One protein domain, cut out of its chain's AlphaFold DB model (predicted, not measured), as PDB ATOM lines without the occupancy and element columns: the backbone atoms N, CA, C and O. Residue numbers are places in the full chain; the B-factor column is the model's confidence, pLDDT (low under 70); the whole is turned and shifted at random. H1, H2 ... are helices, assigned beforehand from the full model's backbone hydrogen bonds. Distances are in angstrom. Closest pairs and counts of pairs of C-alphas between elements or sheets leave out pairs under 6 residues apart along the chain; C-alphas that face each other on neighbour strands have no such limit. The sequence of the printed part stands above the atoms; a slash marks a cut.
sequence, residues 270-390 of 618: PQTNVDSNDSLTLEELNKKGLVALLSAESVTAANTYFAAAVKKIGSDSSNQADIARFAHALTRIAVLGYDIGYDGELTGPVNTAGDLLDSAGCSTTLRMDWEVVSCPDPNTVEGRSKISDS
ATOM      1  N   PRO A 270     329.946 219.343 389.825       42.88
ATOM      2  CA  PRO A 270     329.091 220.410 389.313       42.88
ATOM      3  C   PRO A 270     329.739 221.170 388.153       42.88
ATOM      4  O   PRO A 270     330.488 222.106 388.371       42.88
ATOM      5  N   GLN A 271     329.490 220.783 386.900       44.03
ATOM      6  CA  GLN A 271     330.207 221.407 385.790       44.03
ATOM      7  C   GLN A 271     329.721 222.844 385.649       44.03
ATOM      8  O   GLN A 271     328.526 223.100 385.483       44.03
ATOM      9  N   THR A 272     330.640 223.805 385.733       46.31
ATOM     10  CA  THR A 272     330.298 225.171 385.360       46.31
ATOM     11  C   THR A 272     329.923 225.143 383.882       46.31
ATOM     12  O   THR A 272     330.585 224.495 383.072       46.31
ATOM     13  N   ASN A 273     328.809 225.788 383.536       44.19
ATOM     14  CA  ASN A 273     328.298 225.870 382.169       44.19
ATOM     15  C   ASN A 273     329.268 226.737 381.344       44.19
ATOM     16  O   ASN A 273     329.055 227.931 381.143       44.19
ATOM     17  N   VAL A 274     330.408 226.165 380.961       50.03
ATOM     18  CA  VAL A 274     331.409 226.821 380.128       50.03
ATOM     19  C   VAL A 274     331.084 226.467 378.683       50.03
ATOM     20  O   VAL A 274     331.404 225.383 378.196       50.03
ATOM     21  N   ASP A 275     330.394 227.381 378.006       44.72
ATOM     22  CA  ASP A 275     329.992 227.242 376.610       44.72
ATOM     23  C   ASP A 275     331.164 226.828 375.685       44.72
ATOM     24  O   ASP A 275     332.199 227.489 375.594       44.72
ATOM     25  N   SER A 276     330.939 225.770 374.896       54.91
ATOM     26  CA  SER A 276     331.681 225.369 373.680       54.91
ATOM     27  C   SER A 276     333.157 224.939 373.802       54.91
ATOM     28  O   SER A 276     333.950 225.169 372.881       54.91
ATOM     29  N   ASN A 277     333.521 224.205 374.862       62.91
ATOM     30  CA  ASN A 277     334.840 223.548 374.977       62.91
ATOM     31  C   ASN A 277     335.217 222.667 373.763       62.91
ATOM     32  O   ASN A 277     336.400 222.456 373.494       62.91
ATOM     33  N   ASP A 278     334.240 222.200 372.979       68.62
ATOM     34  CA  ASP A 278     334.475 221.435 371.748       68.62
ATOM     35  C   ASP A 278     335.315 222.195 370.707       68.62
ATOM     36  O   ASP A 278     336.044 221.561 369.940       68.62
ATOM     37  N   SER A 279     335.272 223.534 370.706       80.06
ATOM     38  CA  SER A 279     336.032 224.382 369.773       80.06
ATOM     39  C   SER A 279     337.489 224.627 370.181       80.06
ATOM     40  O   SER A 279     338.296 225.002 369.333       80.06
ATOM     41  N   LEU A 280     337.834 224.389 371.450       87.50
ATOM     42  CA  LEU A 280     339.161 224.665 371.996       87.50
ATOM     43  C   LEU A 280     340.146 223.537 371.675       87.50
ATOM     44  O   LEU A 280     339.790 222.352 371.623       87.50
ATOM     45  N   THR A 281     341.404 223.902 371.463       92.62
ATOM     46  CA  THR A 281     342.523 222.962 371.347       92.62
ATOM     47  C   THR A 281     342.896 222.372 372.711       92.62
ATOM     48  O   THR A 281     342.508 222.890 373.760       92.62
ATOM     49  N   LEU A 282     343.666 221.278 372.705       93.00
ATOM     50  CA  LEU A 282     344.172 220.648 373.930       93.00
ATOM     51  C   LEU A 282     344.984 221.637 374.789       93.00
ATOM     52  O   LEU A 282     344.752 221.754 375.988       93.00
ATOM     53  N   GLU A 283     345.877 222.401 374.159       93.75
ATOM     54  CA  GLU A 283     346.710 223.406 374.827       93.75
ATOM     55  C   GLU A 283     345.873 224.550 375.426       93.75
ATOM     56  O   GLU A 283     346.107 224.972 376.561       93.75
ATOM     57  N   GLU A 284     344.855 225.035 374.708       93.25
ATOM     58  CA  GLU A 284     343.960 226.082 375.216       93.25
ATOM     59  C   GLU A 284     343.143 225.613 376.422       93.25
ATOM     60  O   GLU A 284     342.938 226.390 377.359       93.25
ATOM     61  N   LEU A 285     342.693 224.354 376.415       93.88
ATOM     62  CA  LEU A 285     341.988 223.754 377.545       93.88
ATOM     63  C   LEU A 285     342.905 223.608 378.757       93.88
ATOM     64  O   LEU A 285     342.521 224.036 379.842       93.88
ATOM     65  N   ASN A 286     344.131 223.111 378.573       93.75
ATOM     66  CA  ASN A 286     345.123 223.034 379.648       93.75
ATOM     67  C   ASN A 286     345.412 224.413 380.249       93.75
ATOM     68  O   ASN A 286     345.408 224.582 381.467       93.75
ATOM     69  N   LYS A 287     345.599 225.429 379.400       90.75
ATOM     70  CA  LYS A 287     345.849 226.802 379.844       90.75
ATOM     71  C   LYS A 287     344.667 227.375 380.622       90.75
ATOM     72  O   LYS A 287     344.874 227.998 381.659       90.75
ATOM     73  N   LYS A 288     343.437 227.176 380.143       89.00
ATOM     74  CA  LYS A 288     342.220 227.622 380.840       89.00
ATOM     75  C   LYS A 288     342.010 226.886 382.161       89.00
ATOM     76  O   LYS A 288     341.679 227.536 383.144       89.00
ATOM     77  N   GLY A 289     342.259 225.578 382.200       89.44
ATOM     78  CA  GLY A 289     342.204 224.782 383.425       89.44
ATOM     79  C   GLY A 289     343.213 225.262 384.463       89.44
ATOM     80  O   GLY A 289     342.851 225.492 385.615       89.44
ATOM     81  N   LEU A 290     344.455 225.512 384.040       87.06
ATOM     82  CA  LEU A 290     345.502 226.022 384.921       87.06
ATOM     83  C   LEU A 290     345.188 227.436 385.416       87.06
ATOM     84  O   LEU A 290     345.347 227.716 386.601       87.06
ATOM     85  N   VAL A 291     344.694 228.321 384.542       84.06
ATOM     86  CA  VAL A 291     344.217 229.645 384.963       84.06
ATOM     87  C   VAL A 291     343.116 229.491 386.002       84.06
ATOM     88  O   VAL A 291     343.276 230.046 387.076       84.06
ATOM     89  N   ALA A 292     342.079 228.689 385.750       82.94
ATOM     90  CA  ALA A 292     340.968 228.506 386.683       82.94
ATOM     91  C   ALA A 292     341.408 227.951 388.051       82.94
ATOM     92  O   ALA A 292     340.884 228.368 389.087       82.94
ATOM     93  N   LEU A 293     342.395 227.047 388.058       82.88
ATOM     94  CA  LEU A 293     342.967 226.471 389.275       82.88
ATOM     95  C   LEU A 293     343.748 227.512 390.088       82.88
ATOM     96  O   LEU A 293     343.675 227.530 391.314       82.88
ATOM     97  N   LEU A 294     344.488 228.393 389.410       78.94
ATOM     98  CA  LEU A 294     345.368 229.373 390.046       78.94
ATOM     99  C   LEU A 294     344.675 230.721 390.333       78.94
ATOM    100  O   LEU A 294     345.069 231.425 391.262       78.94
ATOM    101  N   SER A 295     343.653 231.112 389.569       65.88
ATOM    102  CA  SER A 295     343.037 232.450 389.603       65.88
ATOM    103  C   SER A 295     341.893 232.605 390.611       65.88
ATOM    104  O   SER A 295     341.245 233.649 390.627       65.88
ATOM    105  N   ALA A 296     341.665 231.610 391.475       55.12
ATOM    106  CA  ALA A 296     340.533 231.549 392.410       55.12
ATOM    107  C   ALA A 296     339.144 231.542 391.729       55.12
ATOM    108  O   ALA A 296     338.140 231.769 392.400       55.12
ATOM    109  N   GLU A 297     339.070 231.261 390.420       57.16
ATOM    110  CA  GLU A 297     337.800 231.143 389.689       57.16
ATOM    111  C   GLU A 297     336.969 229.952 390.178       57.16
ATOM    112  O   GLU A 297     335.780 230.130 390.422       57.16
ATOM    113  N   SER A 298     337.581 228.763 390.320       74.38
ATOM    114  CA  SER A 298     337.084 227.596 391.078       74.38
ATOM    115  C   SER A 298     337.814 226.316 390.637       74.38
ATOM    116  O   SER A 298     338.027 226.089 389.442       74.38
ATOM    117  N   VAL A 299     338.112 225.422 391.588       78.31
ATOM    118  CA  VAL A 299     338.605 224.050 391.334       78.31
ATOM    119  C   VAL A 299     337.672 223.284 390.389       78.31
ATOM    120  O   VAL A 299     338.116 222.520 389.534       78.31
ATOM    121  N   THR A 300     336.371 223.538 390.484       78.19
ATOM    122  CA  THR A 300     335.339 222.909 389.661       78.19
ATOM    123  C   THR A 300     335.434 223.318 388.187       78.19
ATOM    124  O   THR A 300     335.281 222.489 387.284       78.19
ATOM    125  N   ALA A 301     335.745 224.592 387.923       80.38
ATOM    126  CA  ALA A 301     335.977 225.081 386.567       80.38
ATOM    127  C   ALA A 301     337.261 224.477 385.981       80.38
ATOM    128  O   ALA A 301     337.262 224.028 384.834       80.38
ATOM    129  N   ALA A 302     338.325 224.387 386.787       84.75
ATOM    130  CA  ALA A 302     339.562 223.718 386.392       84.75
ATOM    131  C   ALA A 302     339.316 222.251 386.008       84.75
ATOM    132  O   ALA A 302     339.687 221.842 384.908       84.75
ATOM    133  N   ASN A 303     338.602 221.498 386.855       87.50
ATOM    134  CA  ASN A 303     338.217 220.113 386.580       87.50
ATOM    135  C   ASN A 303     337.451 219.985 385.252       87.50
ATOM    136  O   ASN A 303     337.745 219.109 384.447       87.50
ATOM    137  N   THR A 304     336.522 220.905 384.976       86.62
ATOM    138  CA  THR A 304     335.738 220.914 383.728       86.62
ATOM    139  C   THR A 304     336.625 221.100 382.490       86.62
ATOM    140  O   THR A 304     336.462 220.394 381.490       86.62
ATOM    141  N   TYR A 305     337.592 222.021 382.543       88.94
ATOM    142  CA  TYR A 305     338.531 222.235 381.439       88.94
ATOM    143  C   TYR A 305     339.461 221.039 381.224       88.94
ATOM    144  O   TYR A 305     339.642 220.613 380.082       88.94
ATOM    145  N   PHE A 306     340.018 220.470 382.296       93.38
ATOM    146  CA  PHE A 306     340.911 219.319 382.184       93.38
ATOM    147  C   PHE A 306     340.169 218.039 381.766       93.38
ATOM    148  O   PHE A 306     340.684 217.283 380.947       93.38
ATOM    149  N   ALA A 307     338.916 217.843 382.189       89.81
ATOM    150  CA  ALA A 307     338.065 216.758 381.696       89.81
ATOM    151  C   ALA A 307     337.844 216.857 380.175       89.81
ATOM    152  O   ALA A 307     337.962 215.872 379.437       89.81
ATOM    153  N   ALA A 308     337.563 218.067 379.678       88.38
ATOM    154  CA  ALA A 308     337.437 218.322 378.246       88.38
ATOM    155  C   ALA A 308     338.769 218.113 377.501       88.38
ATOM    156  O   ALA A 308     338.763 217.610 376.373       88.38
ATOM    157  N   ALA A 309     339.899 218.455 378.130       93.12
ATOM    158  CA  ALA A 309     341.238 218.209 377.601       93.12
ATOM    159  C   ALA A 309     341.492 216.702 377.442       93.12
ATOM    160  O   ALA A 309     341.795 216.253 376.336       93.12
ATOM    161  N   VAL A 310     341.247 215.905 378.490       92.44
ATOM    162  CA  VAL A 310     341.402 214.439 378.475       92.44
ATOM    163  C   VAL A 310     340.560 213.786 377.378       92.44
ATOM    164  O   VAL A 310     341.050 212.919 376.653       92.44
ATOM    165  N   LYS A 311     339.325 214.255 377.165       90.56
ATOM    166  CA  LYS A 311     338.449 213.758 376.088       90.56
ATOM    167  C   LYS A 311     339.020 213.989 374.680       90.56
ATOM    168  O   LYS A 311     338.706 213.228 373.767       90.56
ATOM    169  N   LYS A 312     339.848 215.023 374.487       89.19
ATOM    170  CA  LYS A 312     340.468 215.370 373.194       89.19
ATOM    171  C   LYS A 312     341.791 214.657 372.925       89.19
ATOM    172  O   LYS A 312     342.216 214.648 371.774       89.19
ATOM    173  N   ILE A 313     342.413 214.051 373.937       90.69
ATOM    174  CA  ILE A 313     343.715 213.379 373.806       90.69
ATOM    175  C   ILE A 313     343.672 212.256 372.759       90.69
ATOM    176  O   ILE A 313     344.579 212.134 371.940       90.69
ATOM    177  N   GLY A 314     342.637 211.409 372.778       85.56
ATOM    178  CA  GLY A 314     342.607 210.203 371.946       85.56
ATOM    179  C   GLY A 314     343.819 209.304 372.227       85.56
ATOM    180  O   GLY A 314     343.982 208.821 373.346       85.56
ATOM    181  N   SER A 315     344.672 209.089 371.219       84.81
ATOM    182  CA  SER A 315     345.932 208.337 371.336       84.81
ATOM    183  C   SER A 315     347.178 209.220 371.500       84.81
ATOM    184  O   SER A 315     348.288 208.720 371.339       84.81
ATOM    185  N   ASP A 316     347.021 210.524 371.747       86.44
ATOM    186  CA  ASP A 316     348.145 211.445 371.931       86.44
ATOM    187  C   ASP A 316     348.932 211.111 373.218       86.44
ATOM    188  O   ASP A 316     348.367 210.849 374.285       86.44
ATOM    189  N   SER A 317     350.258 211.096 373.099       91.50
ATOM    190  CA  SER A 317     351.226 210.870 374.179       91.50
ATOM    191  C   SER A 317     352.174 212.063 374.344       91.50
ATOM    192  O   SER A 317     353.292 211.912 374.830       91.50
ATOM    193  N   SER A 318     351.780 213.233 373.839       95.94
ATOM    194  CA  SER A 318     352.517 214.480 373.988       95.94
ATOM    195  C   SER A 318     352.527 214.957 375.440       95.94
ATOM    196  O   SER A 318     351.643 214.633 376.232       95.94
ATOM    197  N   ASN A 319     353.473 215.838 375.766       95.75
ATOM    198  CA  ASN A 319     353.509 216.478 377.079       95.75
ATOM    199  C   ASN A 319     352.207 217.248 377.390       95.75
ATOM    200  O   ASN A 319     351.801 217.334 378.539       95.75
ATOM    201  N   GLN A 320     351.499 217.763 376.376       95.69
ATOM    202  CA  GLN A 320     350.190 218.404 376.570       95.69
ATOM    203  C   GLN A 320     349.100 217.402 376.970       95.69
ATOM    204  O   GLN A 320     348.240 217.729 377.791       95.69
ATOM    205  N   ALA A 321     349.133 216.184 376.426       96.44
ATOM    206  CA  ALA A 321     348.245 215.112 376.862       96.44
ATOM    207  C   ALA A 321     348.530 214.715 378.317       96.44
ATOM    208  O   ALA A 321     347.601 214.487 379.091       96.44
ATOM    209  N   ASP A 322     349.801 214.704 378.708       97.88
ATOM    210  CA  ASP A 322     350.212 214.381 380.072       97.88
ATOM    211  C   ASP A 322     349.851 215.478 381.083       97.88
ATOM    212  O   ASP A 322     349.309 215.154 382.138       97.88
ATOM    213  N   ILE A 323     350.006 216.764 380.731       96.31
ATOM    214  CA  ILE A 323     349.497 217.894 381.535       96.31
ATOM    215  C   ILE A 323     347.996 217.722 381.796       96.31
ATOM    216  O   ILE A 323     347.546 217.873 382.931       96.31
ATOM    217  N   ALA A 324     347.222 217.385 380.759       96.44
ATOM    218  CA  ALA A 324     345.778 217.199 380.874       96.44
ATOM    219  C   ALA A 324     345.418 216.039 381.816       96.44
ATOM    220  O   ALA A 324     344.582 216.218 382.698       96.44
ATOM    221  N   ARG A 325     346.062 214.873 381.655       96.94
ATOM    222  CA  ARG A 325     345.853 213.688 382.511       96.94
ATOM    223  C   ARG A 325     346.218 213.969 383.963       96.94
ATOM    224  O   ARG A 325     345.422 213.695 384.854       96.94
ATOM    225  N   PHE A 326     347.400 214.534 384.199       96.69
ATOM    226  CA  PHE A 326     347.873 214.837 385.545       96.69
ATOM    227  C   PHE A 326     346.958 215.850 386.243       96.69
ATOM    228  O   PHE A 326     346.476 215.608 387.350       96.69
ATOM    229  N   ALA A 327     346.653 216.966 385.577       94.25
ATOM    230  CA  ALA A 327     345.838 218.015 386.169       94.25
ATOM    231  C   ALA A 327     344.372 217.590 386.357       94.25
ATOM    232  O   ALA A 327     343.768 217.935 387.378       94.25
ATOM    233  N   HIS A 328     343.799 216.811 385.432       95.19
ATOM    234  CA  HIS A 328     342.461 216.248 385.610       95.19
ATOM    235  C   HIS A 328     342.433 215.277 386.792       95.19
ATOM    236  O   HIS A 328     341.603 215.443 387.679       95.19
ATOM    237  N   ALA A 329     343.392 214.354 386.895       92.69
ATOM    238  CA  ALA A 329     343.472 213.420 388.014       92.69
ATOM    239  C   ALA A 329     343.529 214.117 389.386       92.69
ATOM    240  O   ALA A 329     342.899 213.655 390.337       92.69
ATOM    241  N   LEU A 330     344.254 215.234 389.517       89.75
ATOM    242  CA  LEU A 330     344.286 216.017 390.759       89.75
ATOM    243  C   LEU A 330     342.975 216.769 391.010       89.75
ATOM    244  O   LEU A 330     342.401 216.697 392.100       89.75
ATOM    245  N   THR A 331     342.482 217.487 389.999       87.75
ATOM    246  CA  THR A 331     341.282 218.327 390.142       87.75
ATOM    247  C   THR A 331     340.011 217.515 390.353       87.75
ATOM    248  O   THR A 331     339.128 217.975 391.073       87.75
ATOM    249  N   ARG A 332     339.964 216.285 389.835       87.06
ATOM    250  CA  ARG A 332     338.884 215.311 390.018       87.06
ATOM    251  C   ARG A 332     338.684 214.891 391.469       87.06
ATOM    252  O   ARG A 332     337.552 214.710 391.905       87.06
ATOM    253  N   ILE A 333     339.772 214.779 392.228       84.12
ATOM    254  CA  ILE A 333     339.707 214.497 393.666       84.12
ATOM    255  C   ILE A 333     339.461 215.774 394.449       84.12
ATOM    256  O   ILE A 333     338.638 215.780 395.361       84.12
ATOM    257  N   ALA A 334     340.125 216.866 394.072       80.56
ATOM    258  CA  ALA A 334     339.965 218.143 394.749       80.56
ATOM    259  C   ALA A 334     338.496 218.596 394.758       80.56
ATOM    260  O   ALA A 334     337.986 218.986 395.802       80.56
ATOM    261  N   VAL A 335     337.783 218.468 393.635       76.94
ATOM    262  CA  VAL A 335     336.387 218.909 393.511       76.94
ATOM    263  C   VAL A 335     335.397 218.110 394.372       76.94
ATOM    264  O   VAL A 335     334.321 218.622 394.660       76.94
ATOM    265  N   LEU A 336     335.761 216.925 394.883       74.56
ATOM    266  CA  LEU A 336     334.944 216.208 395.879       74.56
ATOM    267  C   LEU A 336     334.700 217.051 397.142       74.56
ATOM    268  O   LEU A 336     333.669 216.894 397.790       74.56
ATOM    269  N   GLY A 337     335.643 217.936 397.484       68.50
ATOM    270  CA  GLY A 337     335.532 218.866 398.609       68.50
ATOM    271  C   GLY A 337     334.888 220.214 398.265       68.50
ATOM    272  O   GLY A 337     334.638 221.000 399.173       68.50
ATOM    273  N   TYR A 338     334.620 220.494 396.984       67.19
ATOM    274  CA  TYR A 338     334.067 221.769 396.514       67.19
ATOM    275  C   TYR A 338     332.665 221.549 395.951       67.19
ATOM    276  O   TYR A 338     332.484 221.375 394.745       67.19
ATOM    277  N   ASP A 339     331.663 221.598 396.827       61.94
ATOM    278  CA  ASP A 339     330.280 221.778 396.393       61.94
ATOM    279  C   ASP A 339     329.921 223.271 396.400       61.94
ATOM    280  O   ASP A 339     330.288 224.011 397.311       61.94
ATOM    281  N   ILE A 340     329.231 223.731 395.359       51.69
ATOM    282  CA  ILE A 340     328.930 225.145 395.090       51.69
ATOM    283  C   ILE A 340     327.444 225.489 395.229       51.69
ATOM    284  O   ILE A 340     327.091 226.661 395.097       51.69
ATOM    285  N   GLY A 341     326.569 224.530 395.542       50.19
ATOM    286  CA  GLY A 341     325.143 224.805 395.724       50.19
ATOM    287  C   GLY A 341     324.576 224.181 396.989       50.19
ATOM    288  O   GLY A 341     324.539 222.967 397.104       50.19
ATOM    289  N   TYR A 342     324.087 225.011 397.912       48.78
ATOM    290  CA  TYR A 342     322.975 224.606 398.775       48.78
ATOM    291  C   TYR A 342     321.728 224.620 397.887       48.78
ATOM    292  O   TYR A 342     321.230 225.699 397.556       48.78
ATOM    293  N   ASP A 343     321.272 223.460 397.423       54.62
ATOM    294  CA  ASP A 343     319.998 223.354 396.697       54.62
ATOM    295  C   ASP A 343     318.818 223.071 397.640       54.62
ATOM    296  O   ASP A 343     317.661 223.218 397.243       54.62
ATOM    297  N   GLY A 344     319.099 222.787 398.918       52.12
ATOM    298  CA  GLY A 344     318.091 222.556 399.947       52.12
ATOM    299  C   GLY A 344     317.286 221.275 399.725       52.12
ATOM    300  O   GLY A 344     316.270 221.081 400.402       52.12
ATOM    301  N   GLU A 345     317.709 220.405 398.800       52.78
ATOM    302  CA  GLU A 345     317.070 219.115 398.573       52.78
ATOM    303  C   GLU A 345     317.520 218.119 399.649       52.78
ATOM    304  O   GLU A 345     318.459 217.352 399.501       52.78
ATOM    305  N   LEU A 346     316.777 218.088 400.757       51.53
ATOM    306  CA  LEU A 346     316.954 217.114 401.845       51.53
ATOM    307  C   LEU A 346     316.482 215.689 401.483       51.53
ATOM    308  O   LEU A 346     316.418 214.820 402.355       51.53
ATOM    309  N   THR A 347     316.059 215.459 400.236       46.97
ATOM    310  CA  THR A 347     315.405 214.227 399.781       46.97
ATOM    311  C   THR A 347     315.985 213.776 398.439       46.97
ATOM    312  O   THR A 347     315.421 214.061 397.385       46.97
ATOM    313  N   GLY A 348     317.107 213.057 398.474       53.00
ATOM    314  CA  GLY A 348     317.782 212.522 397.290       53.00
ATOM    315  C   GLY A 348     318.918 211.559 397.662       53.00
ATOM    316  O   GLY A 348     319.306 211.502 398.828       53.00
ATOM    317  N   PRO A 349     319.426 210.748 396.713       55.53
ATOM    318  CA  PRO A 349     320.609 209.926 396.951       55.53
ATOM    319  C   PRO A 349     321.824 210.823 397.200       55.53
ATOM    320  O   PRO A 349     322.083 211.721 396.407       55.53
ATOM    321  N   VAL A 350     322.579 210.532 398.258       65.19
ATOM    322  CA  VAL A 350     323.793 211.269 398.626       65.19
ATOM    323  C   VAL A 350     324.877 211.038 397.572       65.19
ATOM    324  O   VAL A 350     325.525 209.987 397.553       65.19
ATOM    325  N   ASN A 351     325.055 211.997 396.667       64.56
ATOM    326  CA  ASN A 351     325.988 211.894 395.550       64.56
ATOM    327  C   ASN A 351     327.055 213.000 395.546       64.56
ATOM    328  O   ASN A 351     328.080 212.829 394.885       64.56
ATOM    329  N   THR A 352     326.895 214.052 396.352       69.25
ATOM    330  CA  THR A 352     327.948 215.031 396.644       69.25
ATOM    331  C   THR A 352     328.244 215.157 398.141       69.25
ATOM    332  O   THR A 352     327.472 214.746 399.011       69.25
ATOM    333  N   ALA A 353     329.385 215.775 398.467       71.00
ATOM    334  CA  ALA A 353     329.660 216.208 399.835       71.00
ATOM    335  C   ALA A 353     328.658 217.280 400.308       71.00
ATOM    336  O   ALA A 353     328.396 217.378 401.504       71.00
ATOM    337  N   GLY A 354     328.076 218.063 399.391       71.94
ATOM    338  CA  GLY A 354     326.999 218.992 399.713       71.94
ATOM    339  C   GLY A 354     325.744 218.276 400.186       71.94
ATOM    340  O   GLY A 354     325.248 218.651 401.239       71.94
ATOM    341  N   ASP A 355     325.320 217.197 399.526       71.06
ATOM    342  CA  ASP A 355     324.150 216.416 399.954       71.06
ATOM    343  C   ASP A 355     324.330 215.861 401.378       71.06
ATOM    344  O   ASP A 355     323.405 215.873 402.191       71.06
ATOM    345  N   LEU A 356     325.552 215.428 401.724       72.31
ATOM    346  CA  LEU A 356     325.896 215.029 403.093       72.31
ATOM    347  C   LEU A 356     325.720 216.187 404.079       72.31
ATOM    348  O   LEU A 356     325.111 216.013 405.136       72.31
ATOM    349  N   LEU A 357     326.246 217.364 403.743       74.31
ATOM    350  CA  LEU A 357     326.154 218.556 404.583       74.31
ATOM    351  C   LEU A 357     324.714 219.077 404.695       74.31
ATOM    352  O   LEU A 357     324.311 219.500 405.778       74.31
ATOM    353  N   ASP A 358     323.935 219.014 403.616       72.50
ATOM    354  CA  ASP A 358     322.505 219.326 403.593       72.50
ATOM    355  C   ASP A 358     321.746 218.399 404.529       72.50
ATOM    356  O   ASP A 358     321.017 218.870 405.403       72.50
ATOM    357  N   SER A 359     322.001 217.095 404.431       68.88
ATOM    358  CA  SER A 359     321.392 216.094 405.307       68.88
ATOM    359  C   SER A 359     321.755 216.301 406.786       68.88
ATOM    360  O   SER A 359     320.962 216.009 407.678       68.88
ATOM    361  N   ALA A 360     322.930 216.872 407.066       69.88
ATOM    362  CA  ALA A 360     323.362 217.243 408.411       69.88
ATOM    363  C   ALA A 360     322.789 218.597 408.888       69.88
ATOM    364  O   ALA A 360     323.116 219.059 409.985       69.88
ATOM    365  N   GLY A 361     321.949 219.256 408.082       68.75
ATOM    366  CA  GLY A 361     321.356 220.559 408.380       68.75
ATOM    367  C   GLY A 361     322.346 221.724 408.305       68.75
ATOM    368  O   GLY A 361     322.074 222.799 408.848       68.75
ATOM    369  N   CYS A 362     323.513 221.537 407.678       73.75
ATOM    370  CA  CYS A 362     324.535 222.572 407.554       73.75
ATOM    371  C   CYS A 362     324.127 223.611 406.499       73.75
ATOM    372  O   CYS A 362     324.102 223.335 405.298       73.75
ATOM    373  N   SER A 363     323.864 224.843 406.939       65.06
ATOM    374  CA  SER A 363     323.418 225.934 406.069       65.06
ATOM    375  C   SER A 363     324.558 226.897 405.739       65.06
ATOM    376  O   SER A 363     325.137 227.484 406.655       65.06
ATOM    377  N   THR A 364     324.822 227.148 404.453       58.78
ATOM    378  CA  THR A 364     325.530 228.358 403.994       58.78
ATOM    379  C   THR A 364     325.058 228.780 402.606       58.78
ATOM    380  O   THR A 364     324.475 227.989 401.870       58.78
ATOM    381  N   THR A 365     325.351 230.024 402.229       52.19
ATOM    382  CA  THR A 365     325.184 230.536 400.862       52.19
ATOM    383  C   THR A 365     326.410 230.301 399.969       52.19
ATOM    384  O   THR A 365     326.303 230.503 398.763       52.19
ATOM    385  N   LEU A 366     327.563 229.893 400.522       52.38
ATOM    386  CA  LEU A 366     328.829 229.695 399.800       52.38
ATOM    387  C   LEU A 366     329.655 228.581 400.467       52.38
ATOM    388  O   LEU A 366     330.444 228.833 401.372       52.38
ATOM    389  N   ARG A 367     329.501 227.343 399.990       59.28
ATOM    390  CA  ARG A 367     330.220 226.155 400.494       59.28
ATOM    391  C   ARG A 367     331.673 226.026 400.013       59.28
ATOM    392  O   ARG A 367     332.345 225.064 400.358       59.28
ATOM    393  N   MET A 368     332.178 227.014 399.269       52.94
ATOM    394  CA  MET A 368     333.576 227.054 398.812       52.94
ATOM    395  C   MET A 368     334.575 227.389 399.928       52.94
ATOM    396  O   MET A 368     335.774 227.213 399.730       52.94
ATOM    397  N   ASP A 369     334.098 227.895 401.068       61.91
ATOM    398  CA  ASP A 369     334.920 228.231 402.228       61.91
ATOM    399  C   ASP A 369     334.441 227.430 403.441       61.91
ATOM    400  O   ASP A 369     333.396 227.717 404.036       61.91
ATOM    401  N   TRP A 370     335.200 226.394 403.800       56.12
ATOM    402  CA  TRP A 370     334.828 225.516 404.906       56.12
ATOM    403  C   TRP A 370     334.877 226.215 406.267       56.12
ATOM    404  O   TRP A 370     334.210 225.784 407.207       56.12
ATOM    405  N   GLU A 371     335.591 227.340 406.381       60.88
ATOM    406  CA  GLU A 371     335.577 228.156 407.599       60.88
ATOM    407  C   GLU A 371     334.223 228.847 407.819       60.88
ATOM    408  O   GLU A 371     333.892 229.235 408.942       60.88
ATOM    409  N   VAL A 372     333.416 228.964 406.760       60.12
ATOM    410  CA  VAL A 372     332.097 229.608 406.768       60.12
ATOM    411  C   VAL A 372     330.967 228.575 406.891       60.12
ATOM    412  O   VAL A 372     329.807 228.943 407.098       60.12
ATOM    413  N   VAL A 373     331.281 227.271 406.837       63.88
ATOM    414  CA  VAL A 373     330.309 226.186 407.034       63.88
ATOM    415  C   VAL A 373     329.847 226.129 408.488       63.88
ATOM    416  O   VAL A 373     330.555 225.677 409.385       63.88
ATOM    417  N   SER A 374     328.610 226.576 408.718       70.50
ATOM    418  CA  SER A 374     327.938 226.488 410.013       70.50
ATOM    419  C   SER A 374     326.990 225.294 410.033       70.50
ATOM    420  O   SER A 374     325.931 225.314 409.401       70.50
ATOM    421  N   CYS A 375     327.344 224.274 410.811       70.62
ATOM    422  CA  CYS A 375     326.475 223.134 411.086       70.62
ATOM    423  C   CYS A 375     325.727 223.313 412.422       70.62
ATOM    424  O   CYS A 375     326.270 223.930 413.346       70.62
ATOM    425  N   PRO A 376     324.494 222.793 412.556       68.69
ATOM    426  CA  PRO A 376     323.765 222.805 413.819       68.69
ATOM    427  C   PRO A 376     324.541 222.048 414.908       68.69
ATOM    428  O   PRO A 376     325.103 220.991 414.637       68.69
ATOM    429  N   ASP A 377     324.561 222.553 416.149       71.94
ATOM    430  CA  ASP A 377     325.175 221.824 417.273       71.94
ATOM    431  C   ASP A 377     324.248 220.679 417.723       71.94
ATOM    432  O   ASP A 377     323.201 220.959 418.333       71.94
ATOM    433  N   PRO A 378     324.616 219.400 417.496       61.16
ATOM    434  CA  PRO A 378     323.768 218.254 417.831       61.16
ATOM    435  C   PRO A 378     323.525 218.106 419.344       61.16
ATOM    436  O   PRO A 378     322.609 217.397 419.776       61.16
ATOM    437  N   ASN A 379     324.294 218.798 420.187       62.59
ATOM    438  CA  ASN A 379     324.120 218.774 421.637       62.59
ATOM    439  C   ASN A 379     323.031 219.740 422.121       62.59
ATOM    440  O   ASN A 379     322.484 219.560 423.216       62.59
ATOM    441  N   THR A 380     322.622 220.705 421.296       67.12
ATOM    442  CA  THR A 380     321.558 221.659 421.635       67.12
ATOM    443  C   THR A 380     320.185 221.171 421.171       67.12
ATOM    444  O   THR A 380     320.055 220.423 420.206       67.12
ATOM    445  N   VAL A 381     319.122 221.585 421.872       64.88
ATOM    446  CA  VAL A 381     317.737 221.279 421.458       64.88
ATOM    447  C   VAL A 381     317.432 221.908 420.096       64.88
ATOM    448  O   VAL A 381     316.826 221.260 419.248       64.88
ATOM    449  N   GLU A 382     317.906 223.135 419.875       65.62
ATOM    450  CA  GLU A 382     317.726 223.858 418.617       65.62
ATOM    451  C   GLU A 382     318.485 223.196 417.460       65.62
ATOM    452  O   GLU A 382     317.920 223.012 416.384       65.62
ATOM    453  N   GLY A 383     319.733 222.770 417.677       64.50
ATOM    454  CA  GLY A 383     320.517 222.097 416.644       64.50
ATOM    455  C   GLY A 383     319.948 220.733 416.261       64.50
ATOM    456  O   GLY A 383     319.845 220.436 415.076       64.50
ATOM    457  N   ARG A 384     319.448 219.952 417.229       63.22
ATOM    458  CA  ARG A 384     318.742 218.690 416.934       63.22
ATOM    459  C   ARG A 384     317.464 218.882 416.129       63.22
ATOM    460  O   ARG A 384     317.163 218.047 415.298       63.22
ATOM    461  N   SER A 385     316.729 219.972 416.353       61.97
ATOM    462  CA  SER A 385     315.523 220.270 415.563       61.97
ATOM    463  C   SER A 385     315.817 220.709 414.121       61.97
ATOM    464  O   SER A 385     314.893 220.803 413.319       61.97
ATOM    465  N   LYS A 386     317.087 221.006 413.809       63.28
ATOM    466  CA  LYS A 386     317.560 221.434 412.486       63.28
ATOM    467  C   LYS A 386     318.186 220.298 411.668       63.28
ATOM    468  O   LYS A 386     318.335 220.464 410.463       63.28
ATOM    469  N   ILE A 387     318.529 219.174 412.297       63.66
ATOM    470  CA  ILE A 387     318.865 217.929 411.598       63.66
ATOM    471  C   ILE A 387     317.523 217.308 411.196       63.66
ATOM    472  O   ILE A 387     316.694 217.037 412.067       63.66
ATOM    473  N   SER A 388     317.249 217.191 409.897       60.25
ATOM    474  CA  SER A 388     315.969 216.655 409.428       60.25
ATOM    475  C   SER A 388     315.855 215.163 409.747       60.25
ATOM    476  O   SER A 388     316.855 214.462 409.836       60.25
ATOM    477  N   ASP A 389     314.627 214.636 409.817       58.62
ATOM    478  CA  ASP A 389     314.369 213.183 409.848       58.62
ATOM    479  C   ASP A 389     314.826 212.454 408.558       58.62
ATOM    480  O   ASP A 389     314.581 211.260 408.400       58.62
ATOM    481  N   SER A 390     315.447 213.184 407.627       54.50
ATOM    482  CA  SER A 390     316.010 212.723 406.360       54.50
ATOM    483  C   SER A 390     317.536 212.888 406.304       54.50
ATOM    484  O   SER A 390     318.099 213.005 405.216       54.50
TER     485      SER A 390
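AT A GLANCE: This is residues 270 to 390 of the 618 residues of the protein "Carboxypeptidase regulatory-like domain-containing protein" of Magnetococcales bacterium (UniProt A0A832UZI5). A small up-and-down bundle of three helices, H1, H2 and H3, makes one end of an elongated model, and a loose, looping second half makes the rest of the length. The short H4 stands just beyond the last residue of H3, and the tiny H5 lies far from the bundle, with long loops before and after H4. The printed part has 121 residues, with five named helices in the order H1 H2 H3 H4 H5 and no named strand; the class is all helix, though under half of the residues, 58 of 121, are in named elements. The whole is loose, with a radius of gyration of the C-alphas of 17.9 A and spans of 59 by 27 by 23 A.

HOW THE PARTS SIT: H1, residues 282 to 294, and H2, residues 299 to 313, form a helical hairpin and touch at a shallow tilt of 15 degrees, opposite ways; their closest C-alphas, those of Gly 289 and Ala 302, are 4.1 A apart. H2 and H3, residues 319 to 337, form a second helical hairpin and touch at a tilt of 36 degrees, only just steep, opposite ways; their closest C-alphas, those of Phe 306 and His 328, are 4.9 A apart. H1 touches H3 with residues 282 to 286 alone, and H3 touches H1 with residues 320 to 324 alone; the closest C-alphas, those of Asn 286 and Ala 324, are 6.0 A apart. H1 and H3 run the same way at 37 degrees, only just a steep tilt. H4, residues 353 to 359, is close to H3 but not clearly touching, at 6.6 A between the C-alphas of Gly 337 and Ala 353, their closest; they run the same way at a shallow tilt of 14 degrees. H5, residues 381 to 384, is apart from H1, H2, H3 and H4. Every O i to N i+4 pair is within hydrogen-bond range in H1, H2 and H4; in H3 it is 12 of 15, and H5 is too short for such a pair.

IN THESE COORDINATES: H1 begins at C-alpha 282 (344.172, 220.648, 373.930) and is 18.4 A long. H2 is 21.1 A long, H3 28.1 A, H4 9.9 A and H5 5.3 A. C-alpha 337, where H3 ends, is at (335.532, 218.866, 398.609), and H5 ends at C-alpha 384 (318.742, 218.690, 416.934).

THE WHOLE: The two C-alphas farthest apart, those of Ser 318 and Val 381, are 59.2 A apart. The printed part has no cut. The links from H3 to H4, 15 residues, and from H4 to H5, 21 residues, are long. The mean pLDDT of the printed part is 73.4, and 56 residues are under 70, among them residues 270 to 278, 337 to 352 and 378 to 390.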